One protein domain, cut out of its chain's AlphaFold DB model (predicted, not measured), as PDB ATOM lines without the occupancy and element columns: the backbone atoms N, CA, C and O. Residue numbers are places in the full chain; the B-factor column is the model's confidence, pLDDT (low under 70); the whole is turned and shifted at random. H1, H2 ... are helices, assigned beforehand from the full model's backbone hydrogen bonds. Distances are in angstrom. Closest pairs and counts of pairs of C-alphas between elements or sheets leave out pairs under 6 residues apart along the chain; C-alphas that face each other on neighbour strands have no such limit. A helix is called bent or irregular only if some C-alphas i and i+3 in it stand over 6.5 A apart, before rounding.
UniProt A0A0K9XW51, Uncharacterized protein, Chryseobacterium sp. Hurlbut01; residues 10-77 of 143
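What this domain is: This is residues 10 to 77 of the 143 residues of an uncharacterized protein of Chryseobacterium sp. Hurlbut01 (UniProt A0A0K9XW51). Two long helices, H1 and H3, make a drawn-out rod: they run opposite ways and overlap along only part of their lengths, with the first residues of H3 beside the middle of H1. At the far end of H1 the chain turns back through the short, irregular helix H2, and at the other end of the rod residues 69 to 75 stick out, of which 69 to 74 belong to H3. The printed part has 68 residues, with three named helices in the order H1, H2, H3 and no named strand; its class is all helix. It is extended, with a radius of gyration of the C-alphas of 17.0 A and spans of 56 by 26 by 16 A.

How they stand to each other: Begin with the longest helix, H3, residues 51 to 74. It touches H1, residues 15 to 36, with residues 51 to 59 alone; look at the C-alphas of Ala 24 and Gly 51, the closest of the two helices, 4.9 A apart. Their lines stand at a shallow tilt of 32 degrees, and they run opposite ways. Next look at H2, residues 39 to 45, which H1 touches with residues 31 to 34 alone; the closest C-alphas are those of Thr 31 and Ala 45, 7.1 A apart. H1 and H2 form a helical hairpin, running opposite ways at a shallow tilt of 29 degrees. H2 and H3 are apart. In the backbone of H3 every O i to N i+4 pair is within hydrogen-bond range; in H1 16 of 18 are, and in H2 1 of 3, beside 1 of 4 O i to N i+3 pairs.

Where its parts are: Find C-alpha 51 at (91.931, 111.648, 148.013); from there H3 runs 34.2 A to C-alpha 74 at (60.938, 118.424, 135.212). H1 begins at C-alpha 15, at (79.971, 126.010, 150.341), and runs 32.4 A to C-alpha 36. H2 measures 10.3 A from C-alpha 39 to C-alpha 45; it is irregular, with C-alphas 40 and 43 7.1 A apart, and its line is a rough one.

The domain as a whole: The two C-alphas farthest apart are those of Asp 40 and Gln 75, 56.6 A. Residues 36 to 41, of which 39 to 41 belong to H2, stand free, as do residues 69 to 75. Both links, H1 to H2 with 2 residues and H2 to H3 with 5, are tight, and the printed part has no cut. The mean pLDDT of the printed part is 71.4; look for values under 70 at residues 10 to 13, 31, 33 to 50 and 74 to 76 of the model.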
ATOM      1  N   GLN A  10      76.697 133.383 146.856       57.06
ATOM      2  CA  GLN A  10      75.473 132.937 146.202       57.06
ATOM      3  C   GLN A  10      74.810 131.887 147.101       57.06
ATOM      4  O   GLN A  10      75.319 130.776 147.242       57.06
ATOM      5  N   GLN A  11      73.673 132.252 147.694       57.09
ATOM      6  CA  GLN A  11      72.978 131.506 148.753       57.09
ATOM      7  C   GLN A  11      72.524 130.092 148.337       57.09
ATOM      8  O   GLN A  11      72.108 129.307 149.180       57.09
ATOM      9  N   ASN A  12      72.646 129.739 147.052       58.34
ATOM     10  CA  ASN A  12      72.278 128.434 146.502       58.34
ATOM     11  C   ASN A  12      73.470 127.467 146.301       58.34
ATOM     12  O   ASN A  12      73.321 126.421 145.669       58.34
ATOM     13  N   ARG A  13      74.679 127.801 146.783       62.03
ATOM     14  CA  ARG A  13      75.847 126.901 146.714       62.03
ATOM     15  C   ARG A  13      76.143 126.270 148.070       62.03
ATOM     16  O   ARG A  13      76.234 126.956 149.083       62.03
ATOM     17  N   ILE A  14      76.355 124.955 148.077       73.00
ATOM     18  CA  ILE A  14      76.753 124.207 149.276       73.00
ATOM     19  C   ILE A  14      78.254 124.434 149.500       73.00
ATOM     20  O   ILE A  14      79.089 123.631 149.087       73.00
ATOM     21  N   PHE A  15      78.591 125.550 150.146       75.19
ATOM     22  CA  PHE A  15      79.971 126.010 150.341       75.19
ATOM     23  C   PHE A  15      80.878 124.955 151.000       75.19
ATOM     24  O   PHE A  15      82.013 124.755 150.575       75.19
ATOM     25  N   GLY A  16      80.356 124.212 151.984       78.69
ATOM     26  CA  GLY A  16      81.107 123.140 152.647       78.69
ATOM     27  C   GLY A  16      81.536 122.017 151.698       78.69
ATOM     28  O   GLY A  16      82.626 121.470 151.841       78.69
ATOM     29  N   LEU A  17      80.726 121.711 150.680       80.94
ATOM     30  CA  LEU A  17      81.052 120.678 149.700       80.94
ATOM     31  C   LEU A  17      82.160 121.128 148.739       80.94
ATOM     32  O   LEU A  17      82.999 120.320 148.344       80.94
ATOM     33  N   ASP A  18      82.186 122.414 148.392       81.00
ATOM     34  CA  ASP A  18      83.242 122.988 147.558       81.00
ATOM     35  C   ASP A  18      84.589 123.018 148.305       81.00
ATOM     36  O   ASP A  18      85.615 122.675 147.713       81.00
ATOM     37  N   ILE A  19      84.592 123.309 149.616       83.25
ATOM     38  CA  ILE A  19      85.793 123.200 150.470       83.25
ATOM     39  C   ILE A  19      86.287 121.753 150.537       83.25
ATOM     40  O   ILE A  19      87.477 121.499 150.355       83.25
ATOM     41  N   LEU A  20      85.385 120.794 150.769       82.00
ATOM     42  CA  LEU A  20      85.745 119.376 150.828       82.00
ATOM     43  C   LEU A  20      86.322 118.887 149.495       82.00
ATOM     44  O   LEU A  20      87.297 118.136 149.483       82.00
ATOM     45  N   ARG A  21      85.774 119.350 148.365       83.50
ATOM     46  CA  ARG A  21      86.323 119.047 147.040       83.50
ATOM     47  C   ARG A  21      87.719 119.649 146.862       83.50
ATOM     48  O   ARG A  21      88.594 118.967 146.339       83.50
ATOM     49  N   ALA A  22      87.939 120.886 147.306       83.25
ATOM     50  CA  ALA A  22      89.255 121.521 147.258       83.25
ATOM     51  C   ALA A  22      90.286 120.776 148.125       83.25
ATOM     52  O   ALA A  22      91.393 120.505 147.662       83.25
ATOM     53  N   ALA A  23      89.905 120.364 149.339       83.62
ATOM     54  CA  ALA A  23      90.747 119.550 150.214       83.62
ATOM     55  C   ALA A  23      91.084 118.187 149.584       83.62
ATOM     56  O   ALA A  23      92.236 117.760 149.611       83.62
ATOM     57  N   ALA A  24      90.107 117.538 148.941       82.94
ATOM     58  CA  ALA A  24      90.331 116.282 148.233       82.94
ATOM     59  C   ALA A  24      91.320 116.445 147.064       82.94
ATOM     60  O   ALA A  24      92.241 115.644 146.937       82.94
ATOM     61  N   ILE A  25      91.199 117.514 146.263       82.62
ATOM     62  CA  ILE A  25      92.160 117.827 145.190       82.62
ATOM     63  C   ILE A  25      93.568 118.046 145.764       82.62
ATOM     64  O   ILE A  25      94.532 117.532 145.201       82.62
ATOM     65  N   LEU A  26      93.701 118.756 146.889       80.25
ATOM     66  CA  LEU A  26      94.998 118.943 147.549       80.25
ATOM     67  C   LEU A  26      95.616 117.606 147.974       80.25
ATOM     68  O   LEU A  26      96.798 117.383 147.727       80.25
ATOM     69  N   PHE A  27      94.828 116.681 148.530       76.31
ATOM     70  CA  PHE A  27      95.313 115.335 148.849       76.31
ATOM     71  C   PHE A  27      95.716 114.540 147.598       76.31
ATOM     72  O   PHE A  27      96.757 113.879 147.606       76.31
ATOM     73  N   VAL A  28      94.964 114.643 146.497       73.31
ATOM     74  CA  VAL A  28      95.339 114.033 145.206       73.31
ATOM     75  C   VAL A  28      96.664 114.601 144.692       73.31
ATOM     76  O   VAL A  28      97.533 113.843 144.265       73.31
ATOM     77  N   MET A  29      96.858 115.918 144.782       72.88
ATOM     78  CA  MET A  29      98.109 116.556 144.377       72.88
ATOM     79  C   MET A  29      99.284 116.120 145.253       72.88
ATOM     80  O   MET A  29     100.307 115.715 144.716       72.88
ATOM     81  N   ILE A  30      99.135 116.125 146.582       71.94
ATOM     82  CA  ILE A  30     100.196 115.711 147.517       71.94
ATOM     83  C   ILE A  30     100.608 114.256 147.265       71.94
ATOM     84  O   ILE A  30     101.799 113.953 147.184       71.94
ATOM     85  N   THR A  31      99.637 113.357 147.088       65.56
ATOM     86  CA  THR A  31      99.910 111.939 146.806       65.56
ATOM     87  C   THR A  31     100.597 111.732 145.454       65.56
ATOM     88  O   THR A  31     101.508 110.913 145.362       65.56
ATOM     89  N   HIS A  32     100.236 112.501 144.421       70.12
ATOM     90  CA  HIS A  32     100.877 112.410 143.105       70.12
ATOM     91  C   HIS A  32     102.261 113.069 143.060       70.12
ATOM     92  O   HIS A  32     103.173 112.532 142.430       70.12
ATOM     93  N   THR A  33     102.465 114.191 143.754       67.25
ATOM     94  CA  THR A  33     103.774 114.858 143.848       67.25
ATOM     95  C   THR A  33     104.766 114.055 144.691       67.25
ATOM     96  O   THR A  33     105.970 114.151 144.461       67.25
ATOM     97  N   ASN A  34     104.297 113.193 145.600       60.53
ATOM     98  CA  ASN A  34     105.169 112.306 146.372       60.53
ATOM     99  C   ASN A  34     105.989 111.340 145.493       60.53
ATOM    100  O   ASN A  34     107.100 110.977 145.863       60.53
ATOM    101  N   ASN A  35     105.515 110.985 144.293       57.56
ATOM    102  CA  ASN A  35     106.313 110.205 143.337       57.56
ATOM    103  C   ASN A  35     107.545 110.962 142.799       57.56
ATOM    104  O   ASN A  35     108.434 110.336 142.225       57.56
ATOM    105  N   PHE A  36     107.591 112.284 142.969       57.56
ATOM    106  CA  PHE A  36     108.675 113.162 142.524       57.56
ATOM    107  C   PHE A  36     109.550 113.687 143.680       57.56
ATOM    108  O   PHE A  36     110.601 114.268 143.421       57.56
ATOM    109  N   MET A  37     109.139 113.503 144.942       55.34
ATOM    110  CA  MET A  37     109.822 114.040 146.129       55.34
ATOM    111  C   MET A  37     110.816 113.043 146.754       55.34
ATOM    112  O   MET A  37     110.672 111.827 146.647       55.34
ATOM    113  N   LEU A  38     111.853 113.588 147.400       54.94
ATOM    114  CA  LEU A  38     112.969 112.860 148.016       54.94
ATOM    115  C   LEU A  38     112.512 111.876 149.113       54.94
ATOM    116  O   LEU A  38     111.542 112.104 149.835       54.94
ATOM    117  N   ARG A  39     113.270 110.778 149.229       55.28
ATOM    118  CA  ARG A  39     113.000 109.522 149.960       55.28
ATOM    119  C   ARG A  39     112.592 109.661 151.440       55.28
ATOM    120  O   ARG A  39     112.003 108.726 151.976       55.28
ATOM    121  N   ASP A  40     112.831 110.799 152.080       56.09
ATOM    122  CA  ASP A  40     112.688 110.946 153.535       56.09
ATOM    123  C   ASP A  40     111.264 111.313 154.002       56.09
ATOM    124  O   ASP A  40     110.925 111.132 155.170       56.09
ATOM    125  N   ILE A  41     110.373 111.733 153.093       55.72
ATOM    126  CA  ILE A  41     108.959 112.051 153.407       55.72
ATOM    127  C   ILE A  41     108.049 110.809 153.261       55.72
ATOM    128  O   ILE A  41     106.878 110.808 153.652       55.72
ATOM    129  N   TYR A  42     108.597 109.695 152.764       52.88
ATOM    130  CA  TYR A  42     107.854 108.475 152.423       52.88
ATOM    131  C   TYR A  42     107.089 107.862 153.612       52.88
ATOM    132  O   TYR A  42     106.061 107.211 153.421       52.88
ATOM    133  N   PHE A  43     107.561 108.086 154.845       49.84
ATOM    134  CA  PHE A  43     106.924 107.558 156.055       49.84
ATOM    135  C   PHE A  43     105.606 108.276 156.390       49.84
ATOM    136  O   PHE A  43     104.630 107.619 156.744       49.84
ATOM    137  N   TYR A  44     105.536 109.598 156.189       51.97
ATOM    138  CA  TYR A  44     104.300 110.375 156.359       51.97
ATOM    139  C   TYR A  44     103.350 110.201 155.173       51.97
ATOM    140  O   TYR A  44     102.134 110.146 155.347       51.97
ATOM    141  N   ALA A  45     103.898 110.028 153.967       52.66
ATOM    142  CA  ALA A  45     103.107 109.823 152.762       52.66
ATOM    143  C   ALA A  45     102.400 108.458 152.706       52.66
ATOM    144  O   ALA A  45     101.473 108.300 151.920       52.66
ATOM    145  N   LYS A  46     102.797 107.477 153.533       49.50
ATOM    146  CA  LYS A  46     102.125 106.169 153.635       49.50
ATOM    147  C   LYS A  46     100.761 106.245 154.333       49.50
ATOM    148  O   LYS A  46      99.965 105.316 154.197       49.50
ATOM    149  N   MET A  47     100.448 107.351 155.011       52.03
ATOM    150  CA  MET A  47      99.090 107.663 155.461       52.03
ATOM    151  C   MET A  47      98.268 108.162 154.260       52.03
ATOM    152  O   MET A  47      97.869 109.320 154.173       52.03
ATOM    153  N   ILE A  48      98.109 107.285 153.265       57.00
ATOM    154  CA  ILE A  48      97.433 107.567 151.999       57.00
ATOM    155  C   ILE A  48      95.937 107.547 152.285       57.00
ATOM    156  O   ILE A  48      95.275 106.517 152.187       57.00
ATOM    157  N   TYR A  49      95.399 108.699 152.668       60.19
ATOM    158  CA  TYR A  49      93.983 108.942 152.458       60.19
ATOM    159  C   TYR A  49      93.745 108.933 150.950       60.19
ATOM    160  O   TYR A  49      94.417 109.659 150.213       60.19
ATOM    161  N   ASP A  50      92.822 108.088 150.492       69.88
ATOM    162  CA  ASP A  50      92.414 108.007 149.091       69.88
ATOM    163  C   ASP A  50      91.669 109.292 148.692       69.88
ATOM    164  O   ASP A  50      90.437 109.371 148.665       69.88
ATOM    165  N   GLY A  51      92.441 110.351 148.438       70.25
ATOM    166  CA  GLY A  51      91.931 111.648 148.013       70.25
ATOM    167  C   GLY A  51      91.164 111.552 146.696       70.25
ATOM    168  O   GLY A  51      90.228 112.321 146.490       70.25
ATOM    169  N   VAL A  52      91.504 110.576 145.843       71.69
ATOM    170  CA  VAL A  52      90.788 110.300 144.591       71.69
ATOM    171  C   VAL A  52      89.396 109.756 144.906       71.69
ATOM    172  O   VAL A  52      88.410 110.295 144.401       71.69
ATOM    173  N   GLY A  53      89.299 108.767 145.797       77.12
ATOM    174  CA  GLY A  53      88.029 108.217 146.274       77.12
ATOM    175  C   GLY A  53      87.131 109.279 146.912       77.12
ATOM    176  O   GLY A  53      85.968 109.423 146.529       77.12
ATOM    177  N   ILE A  54      87.678 110.102 147.812       80.00
ATOM    178  CA  ILE A  54      86.939 111.202 148.454       80.00
ATOM    179  C   ILE A  54      86.463 112.222 147.408       80.00
ATOM    180  O   ILE A  54      85.297 112.620 147.409       80.00
ATOM    181  N   PHE A  55      87.332 112.618 146.474       80.19
ATOM    182  CA  PHE A  55      86.975 113.534 145.391       80.19
ATOM    183  C   PHE A  55      85.859 112.970 144.502       80.19
ATOM    184  O   PHE A  55      84.937 113.706 144.126       80.19
ATOM    185  N   PHE A  56      85.920 111.676 144.179       77.69
ATOM    186  CA  PHE A  56      84.937 111.004 143.338       77.69
ATOM    187  C   PHE A  56      83.573 110.919 144.029       77.69
ATOM    188  O   PHE A  56      82.567 111.288 143.424       77.69
ATOM    189  N   VAL A  57      83.537 110.547 145.314       84.00
ATOM    190  CA  VAL A  57      82.302 110.499 146.116       84.00
ATOM    191  C   VAL A  57      81.673 111.888 146.253       84.00
ATOM    192  O   VAL A  57      80.484 112.048 145.983       84.00
ATOM    193  N   LEU A  58      82.453 112.921 146.590       85.12
ATOM    194  CA  LEU A  58      81.950 114.298 146.728       85.12
ATOM    195  C   LEU A  58      81.458 114.882 145.397       85.12
ATOM    196  O   LEU A  58      80.492 115.649 145.344       85.12
ATOM    197  N   SER A  59      82.133 114.541 144.300       82.06
ATOM    198  CA  SER A  59      81.710 114.940 142.960       82.06
ATOM    199  C   SER A  59      80.434 114.205 142.557       82.06
ATOM    200  O   SER A  59      79.482 114.862 142.144       82.06
ATOM    201  N   GLY A  60      80.366 112.888 142.761       82.81
ATOM    202  CA  GLY A  60      79.178 112.070 142.520       82.81
ATOM    203  C   GLY A  60      77.969 112.534 143.330       82.81
ATOM    204  O   GLY A  60      76.891 112.691 142.767       82.81
ATOM    205  N   PHE A  61      78.162 112.871 144.606       84.56
ATOM    206  CA  PHE A  61      77.116 113.409 145.474       84.56
ATOM    207  C   PHE A  61      76.530 114.725 144.942       84.56
ATOM    208  O   PHE A  61      75.311 114.865 144.860       84.56
ATOM    209  N   LEU A  62      77.369 115.678 144.509       81.88
ATOM    210  CA  LEU A  62      76.868 116.944 143.960       81.88
ATOM    211  C   LEU A  62      76.089 116.734 142.657       81.88
ATOM    212  O   LEU A  62      75.029 117.321 142.458       81.88
ATOM    213  N   ILE A  63      76.635 115.914 141.759       81.88
ATOM    214  CA  ILE A  63      76.046 115.643 140.442       81.88
ATOM    215  C   ILE A  63      74.731 114.888 140.607       81.88
ATOM    216  O   ILE A  63      73.743 115.259 139.982       81.88
ATOM    217  N   GLY A  64      74.725 113.869 141.467       84.12
ATOM    218  CA  GLY A  64      73.555 113.065 141.793       84.12
ATOM    219  C   GLY A  64      72.453 113.908 142.417       84.12
ATOM    220  O   GLY A  64      71.315 113.827 141.975       84.12
ATOM    221  N   ARG A  65      72.785 114.805 143.356       83.12
ATOM    222  CA  ARG A  65      71.810 115.738 143.938       83.12
ATOM    223  C   ARG A  65      71.180 116.648 142.882       83.12
ATOM    224  O   ARG A  65      69.966 116.802 142.874       83.12
ATOM    225  N   ILE A  66      71.984 117.240 141.994       81.94
ATOM    226  CA  ILE A  66      71.468 118.089 140.904       81.94
ATOM    227  C   ILE A  66      70.543 117.280 139.990       81.94
ATOM    228  O   ILE A  66      69.491 117.767 139.595       81.94
ATOM    229  N   LEU A  67      70.918 116.040 139.688       81.56
ATOM    230  CA  LEU A  67      70.154 115.147 138.826       81.56
ATOM    231  C   LEU A  67      68.816 114.733 139.455       81.56
ATOM    232  O   LEU A  67      67.806 114.758 138.762       81.56
ATOM    233  N   ILE A  68      68.791 114.423 140.755       81.94
ATOM    234  CA  ILE A  68      67.563 114.100 141.501       81.94
ATOM    235  C   ILE A  68      66.614 115.304 141.529       81.94
ATOM    236  O   ILE A  68      65.452 115.155 141.170       81.94
ATOM    237  N   ILE A  69      67.116 116.503 141.849       81.19
ATOM    238  CA  ILE A  69      66.305 117.734 141.844       81.19
ATOM    239  C   ILE A  69      65.718 117.988 140.448       81.19
ATOM    240  O   ILE A  69      64.530 118.253 140.307       81.19
ATOM    241  N   GLN A  70      66.524 117.837 139.393       78.50
ATOM    242  CA  GLN A  70      66.050 118.000 138.016       78.50
ATOM    243  C   GLN A  70      65.011 116.947 137.603       78.50
ATOM    244  O   GLN A  70      64.133 117.245 136.794       78.50
ATOM    245  N   LEU A  71      65.114 115.723 138.126       80.69
ATOM    246  CA  LEU A  71      64.145 114.651 137.890       80.69
ATOM    247  C   LEU A  71      62.809 114.920 138.591       80.69
ATOM    248  O   LEU A  71      61.762 114.666 137.995       80.69
ATOM    249  N   GLU A  72      62.852 115.444 139.818       80.62
ATOM    250  CA  GLU A  72      61.664 115.831 140.586       80.62
ATOM    251  C   GLU A  72      60.955 117.046 139.967       80.62
ATOM    252  O   GLU A  72      59.732 117.043 139.848       80.62
ATOM    253  N   GLU A  73      61.703 118.056 139.507       77.38
ATOM    254  CA  GLU A  73      61.134 119.303 138.971       77.38
ATOM    255  C   GLU A  73      60.603 119.189 137.531       77.38
ATOM    256  O   GLU A  73      59.609 119.833 137.191       77.38
ATOM    257  N   HIS A  74      61.242 118.402 136.654       67.81
ATOM    258  CA  HIS A  74      60.938 118.424 135.212       67.81
ATOM    259  C   HIS A  74      60.212 117.194 134.661       67.81
ATOM    260  O   HIS A  74      60.053 117.097 133.442       67.81
ATOM    261  N   GLN A  75      59.732 116.296 135.528       65.25
ATOM    262  CA  GLN A  75      59.270 114.950 135.169       65.25
ATOM    263  C   GLN A  75      60.379 114.144 134.464       65.25
ATOM    264  O   GLN A  75      61.245 114.672 133.765       65.25
ATOM    265  N   CYS A  76      60.402 112.830 134.669       64.50
ATOM    266  CA  CYS A  76      61.485 111.968 134.197       64.50
ATOM    267  C   CYS A  76      61.511 111.871 132.656       64.50
ATOM    268  O   CYS A  76      60.963 110.948 132.059       64.50
ATOM    269  N   ASN A  77      62.131 112.849 131.990       75.12
ATOM    270  CA  ASN A  77      62.296 112.886 130.544       75.12
ATOM    271  C   ASN A  77      63.745 112.543 130.186       75.12
ATOM    272  O   ASN A  77      64.672 113.318 130.439       75.12
TER     273      ASN A  77